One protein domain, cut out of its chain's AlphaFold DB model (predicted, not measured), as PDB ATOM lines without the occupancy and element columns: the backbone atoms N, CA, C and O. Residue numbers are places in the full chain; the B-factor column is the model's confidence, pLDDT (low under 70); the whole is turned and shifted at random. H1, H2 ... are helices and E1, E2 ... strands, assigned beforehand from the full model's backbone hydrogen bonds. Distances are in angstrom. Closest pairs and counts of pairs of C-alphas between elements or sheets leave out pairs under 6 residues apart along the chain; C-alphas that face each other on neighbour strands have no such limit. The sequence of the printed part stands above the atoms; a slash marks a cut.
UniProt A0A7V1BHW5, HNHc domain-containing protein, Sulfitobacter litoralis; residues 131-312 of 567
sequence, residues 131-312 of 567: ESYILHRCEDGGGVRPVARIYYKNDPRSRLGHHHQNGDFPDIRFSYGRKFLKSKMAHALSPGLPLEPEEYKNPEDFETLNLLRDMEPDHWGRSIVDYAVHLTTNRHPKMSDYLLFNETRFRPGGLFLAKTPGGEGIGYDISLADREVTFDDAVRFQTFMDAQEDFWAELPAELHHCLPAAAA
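Overview. This is residues 131 to 312 of the 567 residues of the protein "HNHc domain-containing protein" of Sulfitobacter litoralis (UniProt A0A7V1BHW5). A strongly twisted sheet of five strands forms one end of the domain, and a loose row of helices leads away from it: H3 packs on the sheet, H2 crosses H3, H5 packs on H2, and H4 lies at the far end. Long stretches without named elements join E2 to E3 and E3 to E4 within the sheet, and lead from E5 to H4 and from H4 to H5. The printed part has 182 residues with five named helices and five named strands, in the order E1 E2 E3 E4 H1 H2 H3 E5 H4 H5; the class is mixed, and under half of the residues are in named elements. The sheet, in the order E4 E3 E2 E1 E5, is antiparallel throughout. The whole is compact, with a radius of gyration of the C-alphas of 17.7 A, and flat, spanning 54 by 45 by 25 A.

Along the chain. E1, residues 131 to 138, begins at C-alpha 131 (195.874, 273.597, 181.997) and measures 22.6 A. E2, residues 144 to 153, measures 26.4 A and bends by 54 degrees at residue 147. E3 holds residues 171 to 176 and measures 16.9 A; E4 holds residues 199 to 201. H1, residues 210 to 213, precedes H2, residues 219 to 233, which measures 20.9 A. H3 holds residues 239 to 244, and E5 residues 255 to 258. H4, residues 279 to 291, measures 18.4 A. H5, residues 306 to 311, ends at C-alpha 311 (209.731, 269.245, 165.346).

Arrangement. E1 to E4 form a meander, each strand the antiparallel neighbour of the one before; E1 and E2, E2 and E3, and E3 and E4 are hairpins. N 135 and O 148 are 2.8 A apart between E1 and E2, N 151 and O 173 2.8 A between E2 and E3, and N 200 and O 174 2.8 A between E3 and E4. E5, an edge strand, is antiparallel to E1, with N 136 and O 256 2.8 A apart. H3 is on the sheet at a height of 8.0 A, over none of its strands; its closest C-alpha pair with E5 is Leu 244 and Leu 257, 7.1 A. H1 is not on the sheet and is close to H3 but not clearly touching, the C-alphas of Leu 212 and Leu 243 being 7.8 A apart. H2 touches H3, about perpendicular at 89 degrees, with the C-alphas of Val 225 and Tyr 242 closest at 6.5 A. H2 touches H5 at a steep tilt of 47 degrees, opposite ways, closest at the C-alphas of Gly 221 and Ala 311, 3.8 A. H4, with residues 281 to 285 alone, only just touches H5, with 3 pairs of C-alphas within 8 A, closest at Asp 281 and Cys 306, 7.2 A. H2 and H4 are apart. Every O i to N i+4 pair is within hydrogen-bond range in H2, H3, H4 and H5; H1 is too short for such a pair.

Size, cuts and confidence. The two C-alphas farthest apart, those of Lys 182 and Ala 291, are 55.3 A apart. The printed part has no cut. The links E2 to E3, E3 to E4, E5 to H4 and H4 to H5 are long. The mean pLDDT of the printed part is 74.2; 53 residues are under 70, among them residues 151 to 170 and 259 to 274.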
ATOM      1  N   GLU A 131     194.882 274.624 182.274       59.34
ATOM      2  CA  GLU A 131     195.874 273.597 181.997       59.34
ATOM      3  C   GLU A 131     197.004 273.762 183.009       59.34
ATOM      4  O   GLU A 131     197.594 274.835 183.145       59.34
ATOM      5  N   SER A 132     197.273 272.709 183.775       65.44
ATOM      6  CA  SER A 132     198.369 272.689 184.734       65.44
ATOM      7  C   SER A 132     199.291 271.529 184.431       65.44
ATOM      8  O   SER A 132     198.828 270.391 184.334       65.44
ATOM      9  N   TYR A 133     200.582 271.818 184.369       71.00
ATOM     10  CA  TYR A 133     201.619 270.834 184.114       71.00
ATOM     11  C   TYR A 133     202.643 270.850 185.238       71.00
ATOM     12  O   TYR A 133     202.803 271.831 185.968       71.00
ATOM     13  N   ILE A 134     203.330 269.732 185.398       70.44
ATOM     14  CA  ILE A 134     204.427 269.583 186.339       70.44
ATOM     15  C   ILE A 134     205.695 269.515 185.521       70.44
ATOM     16  O   ILE A 134     205.853 268.630 184.686       70.44
ATOM     17  N   LEU A 135     206.573 270.477 185.773       73.06
ATOM     18  CA  LEU A 135     207.901 270.505 185.203       73.06
ATOM     19  C   LEU A 135     208.767 269.532 185.988       73.06
ATOM     20  O   LEU A 135     208.876 269.621 187.216       73.06
ATOM     21  N   HIS A 136     209.382 268.615 185.267       74.31
ATOM     22  CA  HIS A 136     210.352 267.666 185.769       74.31
ATOM     23  C   HIS A 136     211.741 268.029 185.268       74.31
ATOM     24  O   HIS A 136     211.896 268.569 184.174       74.31
ATOM     25  N   ARG A 137     212.750 267.703 186.075       76.94
ATOM     26  CA  ARG A 137     214.165 267.808 185.719       76.94
ATOM     27  C   ARG A 137     214.811 266.430 185.802       76.94
ATOM     28  O   ARG A 137     214.611 265.716 186.789       76.94
ATOM     29  N   CYS A 138     215.591 266.080 184.786       73.69
ATOM     30  CA  CYS A 138     216.520 264.957 184.843       73.69
ATOM     31  C   CYS A 138     217.772 265.337 185.646       73.69
ATOM     32  O   CYS A 138     218.336 266.416 185.461       73.69
ATOM     33  N   GLU A 139     218.190 264.445 186.537       67.81
ATOM     34  CA  GLU A 139     219.417 264.571 187.326       67.81
ATOM     35  C   GLU A 139     220.580 263.833 186.650       67.81
ATOM     36  O   GLU A 139     220.373 262.831 185.951       67.81
ATOM     37  N   ASP A 140     221.802 264.302 186.911       57.84
ATOM     38  CA  ASP A 140     223.050 263.661 186.495       57.84
ATOM     39  C   ASP A 140     223.169 262.305 187.228       57.84
ATOM     40  O   ASP A 140     223.637 262.197 188.357       57.84
ATOM     41  N   GLY A 141     222.606 261.256 186.622       57.47
ATOM     42  CA  GLY A 141     222.409 259.931 187.228       57.47
ATOM     43  C   GLY A 141     221.143 259.201 186.760       57.47
ATOM     44  O   GLY A 141     220.938 258.043 187.111       57.47
ATOM     45  N   GLY A 142     220.291 259.857 185.962       61.19
ATOM     46  CA  GLY A 142     219.122 259.240 185.319       61.19
ATOM     47  C   GLY A 142     217.832 259.300 186.134       61.19
ATOM     48  O   GLY A 142     216.781 258.885 185.650       61.19
ATOM     49  N   GLY A 143     217.883 259.861 187.344       66.38
ATOM     50  CA  GLY A 143     216.694 260.175 188.129       66.38
ATOM     51  C   GLY A 143     215.884 261.314 187.505       66.38
ATOM     52  O   GLY A 143     216.431 262.228 186.890       66.38
ATOM     53  N   VAL A 144     214.570 261.277 187.697       70.44
ATOM     54  CA  VAL A 144     213.641 262.342 187.311       70.44
ATOM     55  C   VAL A 144     212.967 262.862 188.568       70.44
ATOM     56  O   VAL A 144     212.523 262.067 189.401       70.44
ATOM     57  N   ARG A 145     212.854 264.187 188.710       73.81
ATOM     58  CA  ARG A 145     212.126 264.789 189.834       73.81
ATOM     59  C   ARG A 145     211.200 265.918 189.395       73.81
ATOM     60  O   ARG A 145     211.617 266.754 188.595       73.81
ATOM     61  N   PRO A 146     209.994 266.019 189.982       72.19
ATOM     62  CA  PRO A 146     209.141 267.182 189.803       72.19
ATOM     63  C   PRO A 146     209.773 268.388 190.507       72.19
ATOM     64  O   PRO A 146     209.972 268.375 191.727       72.19
ATOM     65  N   VAL A 147     210.073 269.434 189.743       77.81
ATOM     66  CA  VAL A 147     210.748 270.646 190.230       77.81
ATOM     67  C   VAL A 147     209.808 271.833 190.360       77.81
ATOM     68  O   VAL A 147     209.964 272.628 191.285       77.81
ATOM     69  N   ALA A 148     208.801 271.940 189.494       77.44
ATOM     70  CA  ALA A 148     207.889 273.076 189.483       77.44
ATOM     71  C   ALA A 148     206.508 272.710 188.936       77.44
ATOM     72  O   ALA A 148     206.297 271.643 188.358       77.44
ATOM     73  N   ARG A 149     205.549 273.612 189.135       79.19
ATOM     74  CA  ARG A 149     204.237 273.583 188.494       79.19
ATOM     75  C   ARG A 149     204.115 274.778 187.560       79.19
ATOM     76  O   ARG A 149     204.429 275.895 187.961       79.19
ATOM     77  N   ILE A 150     203.601 274.521 186.364       74.81
ATOM     78  CA  ILE A 150     203.257 275.526 185.360       74.81
ATOM     79  C   ILE A 150     201.744 275.563 185.220       74.81
ATOM     80  O   ILE A 150     201.090 274.517 185.216       74.81
ATOM     81  N   TYR A 151     201.187 276.762 185.144       69.94
ATOM     82  CA  TYR A 151     199.758 276.992 185.067       69.94
ATOM     83  C   TYR A 151     199.440 277.945 183.921       69.94
ATOM     84  O   TYR A 151     199.918 279.076 183.912       69.94
ATOM     85  N   TYR A 152     198.599 277.499 182.993       66.56
ATOM     86  CA  TYR A 152     198.055 278.326 181.925       66.56
ATOM     87  C   TYR A 152     196.680 278.806 182.349       66.56
ATOM     88  O   TYR A 152     195.731 278.024 182.492       66.56
ATOM     89  N   LYS A 153     196.552 280.113 182.551       56.59
ATOM     90  CA  LYS A 153     195.244 280.728 182.705       56.59
ATOM     91  C   LYS A 153     194.754 281.134 181.319       56.59
ATOM     92  O   LYS A 153     195.009 282.241 180.862       56.59
ATOM     93  N   ASN A 154     194.030 280.228 180.664       47.78
ATOM     94  CA  ASN A 154     193.331 280.554 179.424       47.78
ATOM     95  C   ASN A 154     192.289 281.648 179.710       47.78
ATOM     96  O   ASN A 154     191.256 281.376 180.328       47.78
ATOM     97  N   ASP A 155     192.540 282.882 179.261       42.97
ATOM     98  CA  ASP A 155     191.447 283.826 179.039       42.97
ATOM     99  C   ASP A 155     190.710 283.335 177.784       42.97
ATOM    100  O   ASP A 155     191.340 283.210 176.730       42.97
ATOM    101  N   PRO A 156     189.400 283.038 177.835       36.28
ATOM    102  CA  PRO A 156     188.632 282.640 176.654       36.28
ATOM    103  C   PRO A 156     188.662 283.670 175.498       36.28
ATOM    104  O   PRO A 156     188.207 283.354 174.397       36.28
ATOM    105  N   ARG A 157     189.206 284.878 175.715       38.09
ATOM    106  CA  ARG A 157     189.505 285.888 174.682       38.09
ATOM    107  C   ARG A 157     190.811 285.644 173.912       38.09
ATOM    108  O   ARG A 157     190.941 286.144 172.799       38.09
ATOM    109  N   SER A 158     191.740 284.849 174.448       36.31
ATOM    110  CA  SER A 158     193.026 284.516 173.815       36.31
ATOM    111  C   SER A 158     192.859 283.434 172.735       36.31
ATOM    112  O   SER A 158     193.132 282.251 172.923       36.31
ATOM    113  N   ARG A 159     192.341 283.823 171.567       34.62
ATOM    114  CA  ARG A 159     192.425 282.992 170.357       34.62
ATOM    115  C   ARG A 159     193.797 283.216 169.719       34.62
ATOM    116  O   ARG A 159     193.997 284.211 169.031       34.62
ATOM    117  N   LEU A 160     194.728 282.308 169.994       39.56
ATOM    118  CA  LEU A 160     196.095 282.331 169.467       39.56
ATOM    119  C   LEU A 160     196.107 281.908 167.988       39.56
ATOM    120  O   LEU A 160     195.489 280.913 167.619       39.56
ATOM    121  N   GLY A 161     196.751 282.731 167.160       31.89
ATOM    122  CA  GLY A 161     196.742 282.686 165.689       31.89
ATOM    123  C   GLY A 161     196.731 284.085 165.051       31.89
ATOM    124  O   GLY A 161     197.040 284.241 163.874       31.89
ATOM    125  N   HIS A 162     196.430 285.124 165.834       32.47
ATOM    126  CA  HIS A 162     196.586 286.520 165.439       32.47
ATOM    127  C   HIS A 162     197.833 287.102 166.108       32.47
ATOM    128  O   HIS A 162     197.981 286.976 167.321       32.47
ATOM    129  N   HIS A 163     198.709 287.767 165.345       33.16
ATOM    130  CA  HIS A 163     199.708 288.665 165.927       33.16
ATOM    131  C   HIS A 163     199.005 289.606 166.916       33.16
ATOM    132  O   HIS A 163     198.104 290.354 166.529       33.16
ATOM    133  N   HIS A 164     199.383 289.518 168.191       39.50
ATOM    134  CA  HIS A 164     198.789 290.279 169.283       39.50
ATOM    135  C   HIS A 164     199.113 291.769 169.098       39.50
ATOM    136  O   HIS A 164     200.158 292.246 169.518       39.50
ATOM    137  N   GLN A 165     198.216 292.523 168.455       35.66
ATOM    138  CA  GLN A 165     198.363 293.974 168.271       35.66
ATOM    139  C   GLN A 165     198.089 294.786 169.556       35.66
ATOM    140  O   GLN A 165     198.312 295.989 169.552       35.66
ATOM    141  N   ASN A 166     197.667 294.137 170.655       33.38
ATOM    142  CA  ASN A 166     197.281 294.791 171.917       33.38
ATOM    143  C   ASN A 166     198.078 294.347 173.164       33.38
ATOM    144  O   ASN A 166     197.689 294.714 174.266       33.38
ATOM    145  N   GLY A 167     199.146 293.548 173.044       36.72
ATOM    146  CA  GLY A 167     199.982 293.170 174.203       36.72
ATOM    147  C   GLY A 167     199.346 292.213 175.231       36.72
ATOM    148  O   GLY A 167     199.980 291.877 176.223       36.72
ATOM    149  N   ASP A 168     198.121 291.722 175.012       41.56
ATOM    150  CA  ASP A 168     197.494 290.727 175.896       41.56
ATOM    151  C   ASP A 168     198.045 289.314 175.609       41.56
ATOM    152  O   ASP A 168     197.483 288.567 174.799       41.56
ATOM    153  N   PHE A 169     199.152 288.946 176.258       52.34
ATOM    154  CA  PHE A 169     199.715 287.590 176.245       52.34
ATOM    155  C   PHE A 169     199.005 286.658 177.250       52.34
ATOM    156  O   PHE A 169     198.402 287.129 178.219       52.34
ATOM    157  N   PRO A 170     199.035 285.321 177.055       58.69
ATOM    158  CA  PRO A 170     198.477 284.383 178.033       58.69
ATOM    159  C   PRO A 170     199.148 284.527 179.419       58.69
ATOM    160  O   PRO A 170     200.369 284.612 179.508       58.69
ATOM    161  N   ASP A 171     198.355 284.530 180.508       70.19
ATOM    162  CA  ASP A 171     198.850 284.561 181.907       70.19
ATOM    163  C   ASP A 171     199.393 283.169 182.264       70.19
ATOM    164  O   ASP A 171     198.633 282.247 182.598       70.19
ATOM    165  N   ILE A 172     200.715 283.014 182.135       76.38
ATOM    166  CA  ILE A 172     201.456 281.794 182.454       76.38
ATOM    167  C   ILE A 172     202.127 281.979 183.804       76.38
ATOM    168  O   ILE A 172     202.949 282.872 184.002       76.38
ATOM    169  N   ARG A 173     201.796 281.086 184.735       81.75
ATOM    170  CA  ARG A 173     202.325 281.100 186.097       81.75
ATOM    171  C   ARG A 173     203.242 279.923 186.340       81.75
ATOM    172  O   ARG A 173     202.941 278.799 185.940       81.75
ATOM    173  N   PHE A 174     204.321 280.172 187.060       85.81
ATOM    174  CA  PHE A 174     205.293 279.171 187.461       85.81
ATOM    175  C   PHE A 174     205.513 279.231 188.966       85.81
ATOM    176  O   PHE A 174     205.626 280.302 189.550       85.81
ATOM    177  N   SER A 175     205.584 278.069 189.604       84.19
ATOM    178  CA  SER A 175     205.903 277.973 191.029       84.19
ATOM    179  C   SER A 175     206.793 276.772 191.288       84.19
ATOM    180  O   SER A 175     206.494 275.652 190.853       84.19
ATOM    181  N   TYR A 176     207.877 276.983 192.028       82.88
ATOM    182  CA  TYR A 176     208.716 275.878 192.458       82.88
ATOM    183  C   TYR A 176     207.947 274.930 193.381       82.88
ATOM    184  O   TYR A 176     207.148 275.316 194.240       82.88
ATOM    185  N   GLY A 177     208.200 273.634 193.226       83.31
ATOM    186  CA  GLY A 177     207.625 272.623 194.093       83.31
ATOM    187  C   GLY A 177     208.143 272.798 195.520       83.31
ATOM    188  O   GLY A 177     209.346 272.793 195.759       83.31
ATOM    189  N   ARG A 178     207.248 272.842 196.514       83.62
ATOM    190  CA  ARG A 178     207.629 272.976 197.939       83.62
ATOM    191  C   ARG A 178     208.632 271.923 198.431       83.62
ATOM    192  O   ARG A 178     209.376 272.185 199.370       83.62
ATOM    193  N   LYS A 179     208.619 270.719 197.845       83.06
ATOM    194  CA  LYS A 179     209.608 269.665 198.135       83.06
ATOM    195  C   LYS A 179     210.955 269.956 197.472       83.06
ATOM    196  O   LYS A 179     211.979 269.731 198.102       83.06
ATOM    197  N   PHE A 180     210.937 270.474 196.244       83.50
ATOM    198  CA  PHE A 180     212.138 270.870 195.519       83.50
ATOM    199  C   PHE A 180     212.852 272.017 196.234       83.50
ATOM    200  O   PHE A 180     214.020 271.858 196.537       83.50
ATOM    201  N   LEU A 181     212.144 273.072 196.657       86.31
ATOM    202  CA  LEU A 181     212.722 274.196 197.421       86.31
ATOM    203  C   LEU A 181     213.439 273.783 198.719       86.31
ATOM    204  O   LEU A 181     214.305 274.497 199.205       86.31
ATOM    205  N   LYS A 182     213.067 272.641 199.309       86.12
ATOM    206  CA  LYS A 182     213.693 272.101 200.530       86.12
ATOM    207  C   LYS A 182     214.817 271.103 200.240       86.12
ATOM    208  O   LYS A 182     215.423 270.581 201.175       86.12
ATOM    209  N   SER A 183     215.049 270.775 198.972       84.62
ATOM    210  CA  SER A 183     216.086 269.840 198.551       84.62
ATOM    211  C   SER A 183     217.459 270.492 198.647       84.62
ATOM    212  O   SER A 183     217.631 271.653 198.297       84.62
ATOM    213  N   LYS A 184     218.470 269.713 199.037       81.56
ATOM    214  CA  LYS A 184     219.874 270.150 198.969       81.56
ATOM    215  C   LYS A 184     220.384 270.325 197.535       81.56
ATOM    216  O   LYS A 184     221.431 270.918 197.350       81.56
ATOM    217  N   MET A 185     219.652 269.790 196.558       74.44
ATOM    218  CA  MET A 185     219.946 269.888 195.123       74.44
ATOM    219  C   MET A 185     219.103 270.975 194.437       74.44
ATOM    220  O   MET A 185     218.951 270.972 193.216       74.44
ATOM    221  N   ALA A 186     218.438 271.836 195.213       83.25
ATOM    222  CA  ALA A 186     217.630 272.906 194.659       83.25
ATOM    223  C   ALA A 186     218.547 273.989 194.087       83.25
ATOM    224  O   ALA A 186     219.243 274.669 194.837       83.25
ATOM    225  N   HIS A 187     218.476 274.183 192.771       86.69
ATOM    226  CA  HIS A 187     219.081 275.317 192.071       86.69
ATOM    227  C   HIS A 187     218.037 275.985 191.179       86.69
ATOM    228  O   HIS A 187     217.148 275.308 190.652       86.69
ATOM    229  N   ALA A 188     218.135 277.310 191.033       89.06
ATOM    230  CA  ALA A 188     217.275 278.078 190.137       89.06
ATOM    231  C   ALA A 188     217.419 277.533 188.710       89.06
ATOM    232  O   ALA A 188     218.537 277.323 188.252       89.06
ATOM    233  N   LEU A 189     216.319 277.272 188.003       88.31
ATOM    234  CA  LEU A 189     216.374 276.660 186.663       88.31
ATOM    235  C   LEU A 189     216.928 277.612 185.594       88.31
ATOM    236  O   LEU A 189     217.461 277.153 184.582       88.31
ATOM    237  N   SER A 190     216.804 278.913 185.844       89.75
ATOM    238  CA  SER A 190     217.352 280.028 185.071       89.75
ATOM    239  C   SER A 190     217.520 281.248 185.988       89.75
ATOM    240  O   SER A 190     216.820 281.320 187.003       89.75
ATOM    241  N   PRO A 191     218.363 282.236 185.633       87.69
ATOM    242  CA  PRO A 191     218.516 283.469 186.415       87.69
ATOM    243  C   PRO A 191     217.200 284.216 186.685       87.69
ATOM    244  O   PRO A 191     216.955 284.603 187.823       87.69
ATOM    245  N   GLY A 192     216.307 284.305 185.691       86.38
ATOM    246  CA  GLY A 192     214.993 284.956 185.824       86.38
ATOM    247  C   GLY A 192     213.960 284.220 186.689       86.38
ATOM    248  O   GLY A 192     212.817 284.652 186.796       86.38
ATOM    249  N   LEU A 193     214.324 283.079 187.285       88.19
ATOM    250  CA  LEU A 193     213.463 282.287 188.170       88.19
ATOM    251  C   LEU A 193     214.241 281.907 189.443       88.19
ATOM    252  O   LEU A 193     214.560 280.723 189.619       88.19
ATOM    253  N   PRO A 194     214.590 282.873 190.316       89.44
ATOM    254  CA  PRO A 194     215.297 282.591 191.565       89.44
ATOM    255  C   PRO A 194     214.518 281.599 192.445       89.44
ATOM    256  O   PRO A 194     213.320 281.404 192.284       89.44
ATOM    257  N   LEU A 195     215.196 280.900 193.359       88.00
ATOM    258  CA  LEU A 195     214.552 279.883 194.201       88.00
ATOM    259  C   LEU A 195     213.739 280.498 195.338       88.00
ATOM    260  O   LEU A 195     214.157 280.474 196.496       88.00
ATOM    261  N   GLU A 196     212.553 280.989 195.016       84.62
ATOM    262  CA  GLU A 196     211.649 281.570 196.000       84.62
ATOM    263  C   GLU A 196     210.307 280.805 196.031       84.62
ATOM    264  O   GLU A 196     209.942 280.116 195.066       84.62
ATOM    265  N   PRO A 197     209.590 280.802 197.174       76.00
ATOM    266  CA  PRO A 197     208.276 280.164 197.299       76.00
ATOM    267  C   PRO A 197     207.156 280.874 196.522       76.00
ATOM    268  O   PRO A 197     206.048 280.333 196.440       76.00
ATOM    269  N   GLU A 198     207.423 282.066 196.002       82.56
ATOM    270  CA  GLU A 198     206.515 282.901 195.238       82.56
ATOM    271  C   GLU A 198     206.170 282.306 193.864       82.56
ATOM    272  O   GLU A 198     206.799 281.386 193.334       82.56
ATOM    273  N   GLU A 199     205.089 282.834 193.296       83.12
ATOM    274  CA  GLU A 199     204.663 282.524 191.941       83.12
ATOM    275  C   GLU A 199     205.254 283.551 190.970       83.12
ATOM    276  O   GLU A 199     205.076 284.757 191.142       83.12
ATOM    277  N   TYR A 200     205.902 283.054 189.924       83.12
ATOM    278  CA  TYR A 200     206.436 283.834 188.816       83.12
ATOM    279  C   TYR A 200     205.429 283.898 187.676       83.12
ATOM    280  O   TYR A 200     204.631 282.975 187.487       83.12
ATOM    281  N   LYS A 201     205.501 284.968 186.887       80.69
ATOM    282  CA  LYS A 201     204.700 285.157 185.677       80.69
ATOM    283  C   LYS A 201     205.586 285.470 184.486       80.69
ATOM    284  O   LYS A 201     206.687 285.986 184.668       80.69
ATOM    285  N   ASN A 202     205.103 285.170 183.285       76.19
ATOM    286  CA  ASN A 202     205.730 285.692 182.076       76.19
ATOM    287  C   ASN A 202     205.723 287.236 182.092       76.19
ATOM    288  O   ASN A 202     204.747 287.824 182.569       76.19
ATOM    289  N   PRO A 203     206.795 287.892 181.610       72.00
ATOM    290  CA  PRO A 203     206.801 289.343 181.453       72.00
ATOM    291  C   PRO A 203     205.710 289.818 180.481       72.00
ATOM    292  O   PRO A 203     205.297 289.065 179.600       72.00
ATOM    293  N   GLU A 204     205.286 291.081 180.613       64.50
ATOM    294  CA  GLU A 204     204.201 291.670 179.804       64.50
ATOM    295  C   GLU A 204     204.481 291.679 178.296       64.50
ATOM    296  O   GLU A 204     203.537 291.726 177.525       64.50
ATOM    297  N   ASP A 205     205.742 291.587 177.867       68.56
ATOM    298  CA  ASP A 205     206.121 291.583 176.447       68.56
ATOM    299  C   ASP A 205     206.362 290.171 175.873       68.56
ATOM    300  O   ASP A 205     206.827 290.028 174.742       68.56
ATOM    301  N   PHE A 206     206.108 289.111 176.651       67.88
ATOM    302  CA  PHE A 206     206.494 287.745 176.292       67.88
ATOM    303  C   PHE A 206     205.288 286.802 176.276       67.88
ATOM    304  O   PHE A 206     204.534 286.702 177.244       67.88
ATOM    305  N   GLU A 207     205.177 286.008 175.205       68.81
ATOM    306  CA  GLU A 207     204.144 284.968 175.048       68.81
ATOM    307  C   GLU A 207     204.236 283.855 176.104       68.81
ATOM    308  O   GLU A 207     203.259 283.143 176.332       68.81
ATOM    309  N   THR A 208     205.402 283.682 176.732       75.62
ATOM    310  CA  THR A 208     205.683 282.622 177.706       75.62
ATOM    311  C   THR A 208     206.846 282.991 178.631       75.62
ATOM    312  O   THR A 208     207.488 284.031 178.480       75.62
ATOM    313  N   LEU A 209     207.137 282.134 179.610       81.50
ATOM    314  CA  LEU A 209     208.323 282.266 180.456       81.50
ATOM    315  C   LEU A 209     209.587 282.008 179.636       81.50
ATOM    316  O   LEU A 209     209.651 281.026 178.897       81.50
ATOM    317  N   ASN A 210     210.628 282.820 179.840       83.44
ATOM    318  CA  ASN A 210     211.896 282.683 179.117       83.44
ATOM    319  C   ASN A 210     212.486 281.270 179.185       83.44
ATOM    320  O   ASN A 210     212.872 280.734 178.153       83.44
ATOM    321  N   LEU A 211     212.435 280.622 180.354       85.50
ATOM    322  CA  LEU A 211     212.873 279.232 180.519       85.50
ATOM    323  C   LEU A 211     212.201 278.260 179.533       85.50
ATOM    324  O   LEU A 211     212.844 277.334 179.050       85.50
ATOM    325  N   LEU A 212     210.908 278.447 179.251       84.19
ATOM    326  CA  LEU A 212     210.157 277.547 178.375       84.19
ATOM    327  C   LEU A 212     210.474 277.779 176.902       84.19
ATOM    328  O   LEU A 212     210.301 276.869 176.100       84.19
ATOM    329  N   ARG A 213     210.999 278.949 176.536       84.81
ATOM    330  CA  ARG A 213     211.306 279.280 175.140       84.81
ATOM    331  C   ARG A 213     212.447 278.433 174.598       84.81
ATOM    332  O   ARG A 213     212.423 278.083 173.422       84.81
ATOM    333  N   ASP A 214     213.397 278.017 175.433       85.88
ATOM    334  CA  ASP A 214     214.415 277.029 175.036       85.88
ATOM    335  C   ASP A 214     213.823 275.646 174.721       85.88
ATOM    336  O   ASP A 214     214.444 274.863 174.006       85.88
ATOM    337  N   MET A 215     212.623 275.357 175.231       80.88
ATOM    338  CA  MET A 215     211.888 274.111 174.996       80.88
ATOM    339  C   MET A 215     210.934 274.215 173.798       80.88
ATOM    340  O   MET A 215     210.444 273.186 173.335       80.88
ATOM    341  N   GLU A 216     210.657 275.426 173.308       81.00
ATOM    342  CA  GLU A 216     209.743 275.644 172.192       81.00
ATOM    343  C   GLU A 216     210.404 275.366 170.839       81.00
ATOM    344  O   GLU A 216     211.565 275.735 170.620       81.00
ATOM    345  N   PRO A 217     209.651 274.773 169.897       81.12
ATOM    346  CA  PRO A 217     210.077 274.712 168.516       81.12
ATOM    347  C   PRO A 217     210.174 276.118 167.910       81.12
ATOM    348  O   PRO A 217     209.446 277.048 168.275       81.12
ATOM    349  N   ASP A 218     211.067 276.257 166.938       80.94
ATOM    350  CA  ASP A 218     211.245 277.466 166.143       80.94
ATOM    351  C   ASP A 218     210.312 277.462 164.914       80.94
ATOM    352  O   ASP A 218     209.325 276.737 164.890       80.94
ATOM    353  N   HIS A 219     210.596 278.246 163.869       82.19
ATOM    354  CA  HIS A 219     209.731 278.303 162.689       82.19
ATOM    355  C   HIS A 219     209.556 276.943 161.990       82.19
ATOM    356  O   HIS A 219     208.427 276.580 161.657       82.19
ATOM    357  N   TRP A 220     210.644 276.186 161.792       84.19
ATOM    358  CA  TRP A 220     210.564 274.849 161.193       84.19
ATOM    359  C   TRP A 220     209.792 273.896 162.104       84.19
ATOM    360  O   TRP A 220     208.818 273.287 161.672       84.19
ATOM    361  N   GLY A 221     210.168 273.809 163.382       87.19
ATOM    362  CA  GLY A 221     209.491 272.889 164.287       87.19
ATOM    363  C   GLY A 221     208.013 273.235 164.496       87.19
ATOM    364  O   GLY A 221     207.179 272.333 164.528       87.19
ATOM    365  N   ARG A 222     207.662 274.527 164.587       87.31
ATOM    366  CA  ARG A 222     206.276 274.993 164.757       87.31
ATOM    367  C   ARG A 222     205.427 274.589 163.569       87.31
ATOM    368  O   ARG A 222     204.334 274.092 163.779       87.31
ATOM    369  N   SER A 223     205.950 274.709 162.353       86.31
ATOM    370  CA  SER A 223     205.212 274.304 161.163       86.31
ATOM    371  C   SER A 223     204.879 272.801 161.192       86.31
ATOM    372  O   SER A 223     203.741 272.411 160.933       86.31
ATOM    373  N   ILE A 224     205.822 271.953 161.620       87.88
ATOM    374  CA  ILE A 224     205.587 270.511 161.810       87.88
ATOM    375  C   ILE A 224     204.510 270.254 162.874       87.88
ATOM    376  O   ILE A 224     203.647 269.396 162.679       87.88
ATOM    377  N   VAL A 225     204.538 270.999 163.986       86.44
ATOM    378  CA  VAL A 225     203.498 270.918 165.025       86.44
ATOM    379  C   VAL A 225     202.137 271.329 164.465       86.44
ATOM    380  O   VAL A 225     201.165 270.610 164.684       86.44
ATOM    381  N   ASP A 226     202.060 272.437 163.724       87.12
ATOM    382  CA  ASP A 226     200.824 272.951 163.126       87.12
ATOM    383  C   ASP A 226     200.153 271.878 162.266       87.12
ATOM    384  O   ASP A 226     198.964 271.587 162.424       87.12
ATOM    385  N   TYR A 227     200.942 271.236 161.408       86.19
ATOM    386  CA  TYR A 227     200.481 270.148 160.560       86.19
ATOM    387  C   TYR A 227     200.053 268.921 161.337       86.19
ATOM    388  O   TYR A 227     198.967 268.403 161.102       86.19
ATOM    389  N   ALA A 228     200.861 268.466 162.291       86.06
ATOM    390  CA  ALA A 228     200.528 267.294 163.081       86.06
ATOM    391  C   ALA A 228     199.250 267.504 163.914       86.06
ATOM    392  O   ALA A 228     198.429 266.591 164.034       86.06
ATOM    393  N   VAL A 229     199.039 268.710 164.452       83.94
ATOM    394  CA  VAL A 229     197.800 269.095 165.146       83.94
ATOM    395  C   VAL A 229     196.617 269.082 164.191       83.94
ATOM    396  O   VAL A 229     195.584 268.482 164.509       83.94
ATOM    397  N   HIS A 230     196.759 269.707 163.024       84.19
ATOM    398  CA  HIS A 230     195.702 269.742 162.024       84.19
ATOM    399  C   HIS A 230     195.322 268.329 161.559       84.19
ATOM    400  O   HIS A 230     194.153 267.956 161.627       84.19
ATOM    401  N   LEU A 231     196.316 267.516 161.205       83.56
ATOM    402  CA  LEU A 231     196.173 266.134 160.753       83.56
ATOM    403  C   LEU A 231     195.432 265.251 161.770       83.56
ATOM    404  O   LEU A 231     194.562 264.470 161.396       83.56
ATOM    405  N   THR A 232     195.778 265.355 163.054       80.94
ATOM    406  CA  THR A 232     195.270 264.428 164.084       80.94
ATOM    407  C   THR A 232     193.988 264.888 164.764       80.94
ATOM    408  O   THR A 232     193.230 264.057 165.259       80.94
ATOM    409  N   THR A 233     193.730 266.197 164.809       81.94
ATOM    410  CA  THR A 233     192.613 266.754 165.591       81.94
ATOM    411  C   THR A 233     191.712 267.710 164.811       81.94
ATOM    412  O   THR A 233     190.703 268.161 165.355       81.94
ATOM    413  N   ASN A 234     192.042 268.019 163.553       80.31
ATOM    414  CA  ASN A 234     191.303 268.940 162.687       80.31
ATOM    415  C   ASN A 234     191.035 270.315 163.335       80.31
ATOM    416  O   ASN A 234     189.953 270.893 163.213       80.31
ATOM    417  N   ARG A 235     192.018 270.838 164.077       82.12
ATOM    418  CA  ARG A 235     191.954 272.148 164.743       82.12
ATOM    419  C   ARG A 235     193.244 272.933 164.520       82.12
ATOM    420  O   ARG A 235     194.254 272.372 164.111       82.12
ATOM    421  N   HIS A 236     193.217 274.214 164.874       75.19
ATOM    422  CA  HIS A 236     194.430 275.024 164.950       75.19
ATOM    423  C   HIS A 236     195.245 274.737 166.227       75.19
ATOM    424  O   HIS A 236     194.656 274.468 167.288       75.19
ATOM    425  N   PRO A 237     196.581 274.818 166.140       75.62
ATOM    426  CA  PRO A 237     197.476 274.669 167.279       75.62
ATOM    427  C   PRO A 237     197.268 275.771 168.329       75.62
ATOM    428  O   PRO A 237     196.911 276.907 168.024       75.62
ATOM    429  N   LYS A 238     197.468 275.411 169.593       74.25
ATOM    430  CA  LYS A 238     197.460 276.266 170.786       74.25
ATOM    431  C   LYS A 238     198.866 276.302 171.383       74.25
ATOM    432  O   LYS A 238     199.674 275.427 171.105       74.25
ATOM    433  N   MET A 239     199.149 277.244 172.284       71.88
ATOM    434  CA  MET A 239     200.491 277.364 172.881       71.88
ATOM    435  C   MET A 239     200.973 276.084 173.585       71.88
ATOM    436  O   MET A 239     202.127 275.686 173.445       71.88
ATOM    437  N   SER A 240     200.078 275.399 174.303       73.62
ATOM    438  CA  SER A 240     200.421 274.133 174.952       73.62
ATOM    439  C   SER A 240     200.772 273.028 173.955       73.62
ATOM    440  O   SER A 240     201.520 272.132 174.320       73.62
ATOM    441  N   ASP A 241     200.335 273.111 172.696       79.56
ATOM    442  CA  ASP A 241     200.718 272.145 171.666       79.56
ATOM    443  C   ASP A 241     202.208 272.224 171.362       79.56
ATOM    444  O   ASP A 241     202.899 271.216 171.449       79.56
ATOM    445  N   TYR A 242     202.734 273.424 171.112       81.00
ATOM    446  CA  TYR A 242     204.165 273.626 170.856       81.00
ATOM    447  C   TYR A 242     205.035 273.174 172.023       81.00
ATOM    448  O   TYR A 242     206.118 272.625 171.823       81.00
ATOM    449  N   LEU A 243     204.535 273.365 173.242       77.38
ATOM    450  CA  LEU A 243     205.236 272.953 174.443       77.38
ATOM    451  C   LEU A 243     205.078 271.480 174.763       77.38
ATOM    452  O   LEU A 243     205.970 270.973 175.408       77.38
ATOM    453  N   LEU A 244     204.022 270.780 174.350       77.19
ATOM    454  CA  LEU A 244     203.784 269.380 174.731       77.19
ATOM    455  C   LEU A 244     204.050 268.377 173.606       77.19
ATOM    456  O   LEU A 244     204.154 267.180 173.873       77.19
ATOM    457  N   PHE A 245     204.189 268.849 172.364       77.19
ATOM    458  CA  PHE A 245     204.375 267.996 171.189       77.19
ATOM    459  C   PHE A 245     205.575 267.050 171.330       77.19
ATOM    460  O   PHE A 245     205.526 265.909 170.888       77.19
ATOM    461  N   ASN A 246     206.637 267.511 171.998       71.19
ATOM    462  CA  ASN A 246     207.916 266.807 172.102       71.19
ATOM    463  C   ASN A 246     208.381 266.591 173.545       71.19
ATOM    464  O   ASN A 246     209.501 266.962 173.884       71.19
ATOM    465  N   GLU A 247     207.532 266.077 174.438       68.06
ATOM    466  CA  GLU A 247     207.878 265.933 175.872       68.06
ATOM    467  C   GLU A 247     208.809 264.765 176.199       68.06
ATOM    468  O   GLU A 247     209.522 264.749 177.209       68.06
ATOM    469  N   THR A 248     208.831 263.768 175.330       64.94
ATOM    470  CA  THR A 248     209.497 262.500 175.584       64.94
ATOM    471  C   THR A 248     210.876 262.475 174.942       64.94
ATOM    472  O   THR A 248     211.766 263.134 175.469       64.94
ATOM    473  N   ARG A 249     211.145 261.736 173.866       77.62
ATOM    474  CA  ARG A 249     212.520 261.414 173.429       77.62
ATOM    475  C   ARG A 249     213.366 262.626 173.015       77.62
ATOM    476  O   ARG A 249     214.540 262.727 173.394       77.62
ATOM    477  N   PHE A 250     212.778 263.565 172.276       83.56
ATOM    478  CA  PHE A 250     213.539 264.501 171.443       83.56
ATOM    479  C   PHE A 250     213.709 265.929 172.000       83.56
ATOM    480  O   PHE A 250     214.467 266.707 171.426       83.56
ATOM    481  N   ARG A 251     213.103 266.286 173.138       85.25
ATOM    482  CA  ARG A 251     213.216 267.636 173.741       85.25
ATOM    483  C   ARG A 251     214.662 268.107 173.966       85.25
ATOM    484  O   ARG A 251     215.437 267.310 174.493       85.25
ATOM    485  N   PRO A 252     215.070 269.346 173.662       86.69
ATOM    486  CA  PRO A 252     216.366 269.864 174.104       86.69
ATOM    487  C   PRO A 252     216.463 269.957 175.633       86.69
ATOM    488  O   PRO A 252     215.502 270.284 176.325       86.69
ATOM    489  N   GLY A 253     217.646 269.666 176.162       88.06
ATOM    490  CA  GLY A 253     217.958 269.776 177.578       88.06
ATOM    491  C   GLY A 253     217.306 268.710 178.459       88.06
ATOM    492  O   GLY A 253     216.949 267.613 178.015       88.06
ATOM    493  N   GLY A 254     217.210 269.038 179.748       84.69
ATOM    494  CA  GLY A 254     216.843 268.123 180.833       84.69
ATOM    495  C   GLY A 254     215.470 268.378 181.444       84.69
ATOM    496  O   GLY A 254     215.147 267.760 182.456       84.69
ATOM    497  N   LEU A 255     214.684 269.284 180.861       85.00
ATOM    498  CA  LEU A 255     213.345 269.626 181.324       85.00
ATOM    499  C   LEU A 255     212.274 268.935 180.489       85.00
ATOM    500  O   LEU A 255     212.422 268.799 179.278       85.00
ATOM    501  N   PHE A 256     211.181 268.539 181.135       78.69
ATOM    502  CA  PHE A 256     209.967 268.084 180.459       78.69
ATOM    503  C   PHE A 256     208.725 268.342 181.322       78.69
ATOM    504  O   PHE A 256     208.812 268.434 182.546       78.69
ATOM    505  N   LEU A 257     207.567 268.479 180.691       76.38
ATOM    506  CA  LEU A 257     206.263 268.661 181.306       76.38
ATOM    507  C   LEU A 257     205.493 267.340 181.329       76.38
ATOM    508  O   LEU A 257     205.436 266.593 180.354       76.38
ATOM    509  N   ALA A 258     204.829 267.085 182.449       70.88
ATOM    510  CA  ALA A 258     203.893 265.979 182.606       70.88
ATOM    511  C   ALA A 258     202.585 266.461 183.241       70.88
ATOM    512  O   ALA A 258     202.554 267.480 183.936       70.88
ATOM    513  N   LYS A 259     201.493 265.705 183.065       66.88
ATOM    514  CA  LYS A 259     200.216 266.000 183.749       66.88
ATOM    515  C   LYS A 259     200.256 265.680 185.243       66.88
ATOM    516  O   LYS A 259     199.521 266.289 186.021       66.88
ATOM    517  N   THR A 260     201.095 264.731 185.661       63.00
ATOM    518  CA  THR A 260     201.128 264.240 187.044       63.00
ATOM    519  C   THR A 260     202.522 264.327 187.679       63.00
ATOM    520  O   THR A 260     203.540 264.331 186.978       63.00
ATOM    521  N   PRO A 261     202.608 264.382 189.027       60.16
ATOM    522  CA  PRO A 261     203.893 264.391 189.725       60.16
ATOM    523  C   PRO A 261     204.689 263.094 189.570       60.16
ATOM    524  O   PRO A 261     205.880 263.101 189.854       60.16
ATOM    525  N   GLY A 262     204.042 261.995 189.166       57.56
ATOM    526  CA  GLY A 262     204.698 260.716 188.896       57.56
ATOM    527  C   GLY A 262     205.364 260.648 187.521       57.56
ATOM    528  O   GLY A 262     205.990 259.645 187.214       57.56
ATOM    529  N   GLY A 263     205.213 261.682 186.683       57.97
ATOM    530  CA  GLY A 263     205.674 261.650 185.291       57.97
ATOM    531  C   GLY A 263     204.793 260.788 184.377       57.97
ATOM    532  O   GLY A 263     205.033 260.728 183.177       57.97
ATOM    533  N   GLU A 264     203.753 260.151 184.924       48.75
ATOM    534  CA  GLU A 264     202.780 259.363 184.173       48.75
ATOM    535  C   GLU A 264     201.804 260.287 183.432       48.75
ATOM    536  O   GLU A 264     201.239 261.222 184.015       48.75
ATOM    537  N   GLY A 265     201.608 260.006 182.141       50.66
ATOM    538  CA  GLY A 265     200.763 260.780 181.238       50.66
ATOM    539  C   GLY A 265     201.519 261.929 180.575       50.66
ATOM    540  O   GLY A 265     201.600 263.034 181.122       50.66
ATOM    541  N   ILE A 266     202.008 261.679 179.354       51.78
ATOM    542  CA  ILE A 266     202.324 262.752 178.407       51.78
ATOM    543  C   ILE A 266     201.024 263.526 178.234       51.78
ATOM    544  O   ILE A 266     199.964 262.945 177.993       51.78
ATOM    545  N   GLY A 267     201.067 264.836 178.444       49.41
ATOM    546  CA  GLY A 267     199.860 265.650 178.501       49.41
ATOM    547  C   GLY A 267     199.099 265.773 177.185       49.41
ATOM    548  O   GLY A 267     198.091 266.476 177.142       49.41
ATOM    549  N   TYR A 268     199.554 265.088 176.146       59.44
ATOM    550  CA  TYR A 268     199.292 265.447 174.779       59.44
ATOM    551  C   TYR A 268     198.483 264.374 174.057       59.44
ATOM    552  O   TYR A 268     198.903 263.229 173.958       59.44
ATOM    553  N   ASP A 269     197.298 264.770 173.595       55.03
ATOM    554  CA  ASP A 269     196.290 263.911 172.953       55.03
ATOM    555  C   ASP A 269     196.568 263.691 171.452       55.03
ATOM    556  O   ASP A 269     195.750 263.152 170.714       55.03
ATOM    557  N   ILE A 270     197.737 264.127 170.969       59.47
ATOM    558  CA  ILE A 270     198.200 263.797 169.623       59.47
ATOM    559  C   ILE A 270     198.891 262.446 169.700       59.47
ATOM    560  O   ILE A 270     200.045 262.333 170.111       59.47
ATOM    561  N   SER A 271     198.147 261.416 169.309       56.06
ATOM    562  CA  SER A 271     198.580 260.019 169.263       56.06
ATOM    563  C   SER A 271     199.585 259.758 168.128       56.06
ATOM    564  O   SER A 271     199.339 258.932 167.248       56.06
ATOM    565  N   LEU A 272     200.726 260.446 168.135       64.06
ATOM    566  CA  LEU A 272     201.879 260.083 167.314       64.06
ATOM    567  C   LEU A 272     202.854 259.286 168.178       64.06
ATOM    568  O   LEU A 272     203.250 259.720 169.258       64.06
ATOM    569  N   ALA A 273     203.197 258.081 167.724       62.09
ATOM    570  CA  ALA A 273     204.093 257.203 168.460       62.09
ATOM    571  C   ALA A 273     205.485 257.841 168.562       62.09
ATOM    572  O   ALA A 273     206.174 257.983 167.553       62.09
ATOM    573  N   ASP A 274     205.908 258.174 169.782       66.25
ATOM    574  CA  ASP A 274     207.297 258.523 170.071       66.25
ATOM    575  C   ASP A 274     208.145 257.247 170.105       66.25
ATOM    576  O   ASP A 274     208.323 256.601 171.140       66.25
ATOM    577  N   ARG A 275     208.595 256.840 168.920       78.62
ATOM    578  CA  ARG A 275     209.431 255.660 168.706       78.62
ATOM    579  C   ARG A 275     210.752 256.051 168.059       78.62
ATOM    580  O   ARG A 275     210.977 257.203 167.702       78.62
ATOM    581  N   GLU A 276     211.631 255.070 167.932       86.44
ATOM    582  CA  GLU A 276     212.927 255.258 167.289       86.44
ATOM    583  C   GLU A 276     212.743 255.695 165.835       86.44
ATOM    584  O   GLU A 276     211.888 255.163 165.121       86.44
ATOM    585  N   VAL A 277     213.544 256.673 165.419       90.25
ATOM    586  CA  VAL A 277     213.599 257.151 164.036       90.25
ATOM    587  C   VAL A 277     214.960 256.769 163.491       90.25
ATOM    588  O   VAL A 277     215.988 257.188 164.020       90.25
ATOM    589  N   THR A 278     214.970 255.944 162.455       92.06
ATOM    590  CA  THR A 278     216.211 255.466 161.845       92.06
ATOM    591  C   THR A 278     216.760 256.471 160.833       92.06
ATOM    592  O   THR A 278     216.066 257.386 160.384       92.06
ATOM    593  N   PHE A 279     218.010 256.273 160.410       90.38
ATOM    594  CA  PHE A 279     218.561 257.026 159.284       90.38
ATOM    595  C   PHE A 279     217.733 256.831 157.998       90.38
ATOM    596  O   PHE A 279     217.505 257.798 157.281       90.38
ATOM    597  N   ASP A 280     217.223 255.622 157.727       89.69
ATOM    598  CA  ASP A 280     216.373 255.344 156.554       89.69
ATOM    599  C   ASP A 280     215.030 256.091 156.619       89.69
ATOM    600  O   ASP A 280     214.578 256.650 155.623       89.69
ATOM    601  N   ASP A 281     214.423 256.188 157.807       91.19
ATOM    602  CA  ASP A 281     213.213 256.993 158.016       91.19
ATOM    603  C   ASP A 281     213.446 258.464 157.686       91.19
ATOM    604  O   ASP A 281     212.670 259.064 156.941       91.19
ATOM    605  N   ALA A 282     214.537 259.031 158.202       89.81
ATOM    606  CA  ALA A 282     214.928 260.397 157.893       89.81
ATOM    607  C   ALA A 282     215.227 260.575 156.400       89.81
ATOM    608  O   ALA A 282     214.900 261.616 155.824       89.81
ATOM    609  N   VAL A 283     215.787 259.545 155.753       86.62
ATOM    610  CA  VAL A 283     216.056 259.585 154.319       86.62
ATOM    611  C   VAL A 283     214.767 259.640 153.504       86.62
ATOM    612  O   VAL A 283     214.630 260.475 152.606       86.62
ATOM    613  N   ARG A 284     213.798 258.782 153.828       88.38
ATOM    614  CA  ARG A 284     212.474 258.779 153.194       88.38
ATOM    615  C   ARG A 284     211.714 260.074 153.457       88.38
ATOM    616  O   ARG A 284     211.093 260.593 152.535       88.38
ATOM    617  N   PHE A 285     211.817 260.614 154.673       88.19
ATOM    618  CA  PHE A 285     211.228 261.898 155.038       88.19
ATOM    619  C   PHE A 285     211.762 263.023 154.146       88.19
ATOM    620  O   PHE A 285     210.977 263.673 153.467       88.19
ATOM    621  N   GLN A 286     213.084 263.184 154.042       85.50
ATOM    622  CA  GLN A 286     213.678 264.198 153.165       85.50
ATOM    623  C   GLN A 286     213.370 263.956 151.681       85.50
ATOM    624  O   GLN A 286     213.095 264.898 150.950       85.50
ATOM    625  N   THR A 287     213.370 262.702 151.224       85.31
ATOM    626  CA  THR A 287     213.046 262.381 149.822       85.31
ATOM    627  C   THR A 287     211.618 262.800 149.477       85.31
ATOM    628  O   THR A 287     211.365 263.293 148.380       85.31
ATOM    629  N   PHE A 288     210.685 262.619 150.414       85.44
ATOM    630  CA  PHE A 288     209.329 263.124 150.263       85.44
ATOM    631  C   PHE A 288     209.316 264.653 150.202       85.44
ATOM    632  O   PHE A 288     208.684 265.202 149.307       85.44
ATOM    633  N   MET A 289     210.059 265.333 151.083       80.94
ATOM    634  CA  MET A 289     210.173 266.797 151.063       80.94
ATOM    635  C   MET A 289     210.656 267.339 149.721       80.94
ATOM    636  O   MET A 289     210.059 268.270 149.197       80.94
ATOM    637  N   ASP A 290     211.707 266.738 149.165       79.88
ATOM    638  CA  ASP A 290     212.300 267.166 147.894       79.88
ATOM    639  C   ASP A 290     211.355 266.930 146.701       79.88
ATOM    640  O   ASP A 290     211.460 267.592 145.671       79.88
ATOM    641  N   ALA A 291     210.440 265.961 146.810       79.31
ATOM    642  CA  ALA A 291     209.514 265.600 145.739       79.31
ATOM    643  C   ALA A 291     208.236 266.454 145.704       79.31
ATOM    644  O   ALA A 291     207.502 266.385 144.715       79.31
ATOM    645  N   GLN A 292     207.940 267.214 146.761       72.19
ATOM    646  CA  GLN A 292     206.707 267.992 146.875       72.19
ATOM    647  C   GLN A 292     206.977 269.493 146.742       72.19
ATOM    648  O   GLN A 292     207.829 270.047 147.429       72.19
ATOM    649  N   GLU A 293     206.193 270.178 145.904       68.06
ATOM    650  CA  GLU A 293     206.183 271.650 145.876       68.06
ATOM    651  C   GLU A 293     205.532 272.236 147.141       68.06
ATOM    652  O   GLU A 293     205.927 273.307 147.605       68.06
ATOM    653  N   ASP A 294     204.556 271.520 147.711       71.75
ATOM    654  CA  ASP A 294     203.899 271.850 148.973       71.75
ATOM    655  C   ASP A 294     204.177 270.752 150.003       71.75
ATOM    656  O   ASP A 294     203.665 269.638 149.903       71.75
ATOM    657  N   PHE A 295     204.982 271.078 151.014       62.59
ATOM    658  CA  PHE A 295     205.322 270.176 152.117       62.59
ATOM    659  C   PHE A 295     204.079 269.682 152.885       62.59
ATOM    660  O   PHE A 295     204.129 268.628 153.517       62.59
ATOM    661  N   TRP A 296     202.959 270.413 152.808       63.09
ATOM    662  CA  TRP A 296     201.693 270.052 153.453       63.09
ATOM    663  C   TRP A 296     200.776 269.180 152.599       63.09
ATOM    664  O   TRP A 296     199.708 268.785 153.078       63.09
ATOM    665  N   ALA A 297     201.183 268.838 151.371       67.56
ATOM    666  CA  ALA A 297     200.581 267.723 150.652       67.56
ATOM    667  C   ALA A 297     200.656 266.455 151.524       67.56
ATOM    668  O   ALA A 297     201.566 266.315 152.340       67.56
ATOM    669  N   GLU A 298     199.677 265.555 151.404       78.44
ATOM    670  CA  GLU A 298     199.484 264.438 152.341       78.44
ATOM    671  C   GLU A 298     200.768 263.606 152.555       78.44
ATOM    672  O   GLU A 298     201.107 262.738 151.748       78.44
ATOM    673  N   LEU A 299     201.478 263.863 153.666       84.38
ATOM    674  CA  LEU A 299     202.617 263.066 154.110       84.38
ATOM    675  C   LEU A 299     202.138 261.620 154.308       84.38
ATOM    676  O   LEU A 299     201.153 261.413 155.028       84.38
ATOM    677  N   PRO A 300     202.816 260.615 153.726       88.06
ATOM    678  CA  PRO A 300     202.427 259.223 153.874       88.06
ATOM    679  C   PRO A 300     202.341 258.813 155.346       88.06
ATOM    680  O   PRO A 300     203.187 259.194 156.161       88.06
ATOM    681  N   ALA A 301     201.317 258.029 155.692       87.19
ATOM    682  CA  ALA A 301     201.031 257.639 157.075       87.19
ATOM    683  C   ALA A 301     202.206 256.910 157.746       87.19
ATOM    684  O   ALA A 301     202.440 257.047 158.947       87.19
ATOM    685  N   GLU A 302     202.992 256.177 156.962       87.88
ATOM    686  CA  GLU A 302     204.204 255.494 157.402       87.88
ATOM    687  C   GLU A 302     205.342 256.432 157.830       87.88
ATOM    688  O   GLU A 302     206.279 255.955 158.461       87.88
ATOM    689  N   LEU A 303     205.274 257.732 157.514       88.75
ATOM    690  CA  LEU A 303     206.248 258.755 157.915       88.75
ATOM    691  C   LEU A 303     205.738 259.664 159.043       88.75
ATOM    692  O   LEU A 303     206.487 260.510 159.532       88.75
ATOM    693  N   HIS A 304     204.497 259.497 159.512       87.44
ATOM    694  CA  HIS A 304     203.940 260.332 160.587       87.44
ATOM    695  C   HIS A 304     204.718 260.205 161.906       87.44
ATOM    696  O   HIS A 304     204.762 261.156 162.686       87.44
ATOM    697  N   HIS A 305     205.396 259.075 162.154       86.94
ATOM    698  CA  HIS A 305     206.250 258.905 163.342       86.94
ATOM    699  C   HIS A 305     207.522 259.764 163.314       86.94
ATOM    700  O   HIS A 305     208.153 259.930 164.353       86.94
ATOM    701  N   CYS A 306     207.896 260.328 162.161       89.00
ATOM    702  CA  CYS A 306     209.020 261.256 162.047       89.00
ATOM    703  C   CYS A 306     208.677 262.664 162.559       89.00
ATOM    704  O   CYS A 306     209.587 263.423 162.889       89.00
ATOM    705  N   LEU A 307     207.389 263.026 162.644       88.81
ATOM    706  CA  LEU A 307     206.953 264.389 162.975       88.81
ATOM    707  C   LEU A 307     207.446 264.862 164.359       88.81
ATOM    708  O   LEU A 307     208.010 265.956 164.419       88.81
ATOM    709  N   PRO A 308     207.341 264.078 165.458       87.38
ATOM    710  CA  PRO A 308     207.928 264.469 166.745       87.38
ATOM    711  C   PRO A 308     209.431 264.756 166.628       87.38
ATOM    712  O   PRO A 308     209.905 265.839 166.975       87.38
ATOM    713  N   ALA A 309     210.177 263.831 166.023       89.19
ATOM    714  CA  ALA A 309     211.618 263.950 165.846       89.19
ATOM    715  C   ALA A 309     212.042 265.160 164.998       89.19
ATOM    716  O   ALA A 309     213.091 265.752 165.265       89.19
ATOM    717  N   ALA A 310     211.245 265.523 163.989       89.38
ATOM    718  CA  ALA A 310     211.490 266.656 163.100       89.38
ATOM    719  C   ALA A 310     211.134 268.008 163.739       89.38
ATOM    720  O   ALA A 310     211.753 269.021 163.419       89.38
ATOM    721  N   ALA A 311     210.175 268.027 164.669       87.56
ATOM    722  CA  ALA A 311     209.731 269.245 165.346       87.56
ATOM    723  C   ALA A 311     210.573 269.633 166.574       87.56
ATOM    724  O   ALA A 311     210.381 270.703 167.143       87.56
ATOM    725  N   ALA A 312     211.437 268.744 167.065       79.44
ATOM    726  CA  ALA A 312     211.905 268.818 168.449       79.44
ATOM    727  C   ALA A 312     212.994 269.842 168.745       79.44
ATOM    728  O   ALA A 312     213.141 270.247 169.895       79.44
TER     729      ALA A 312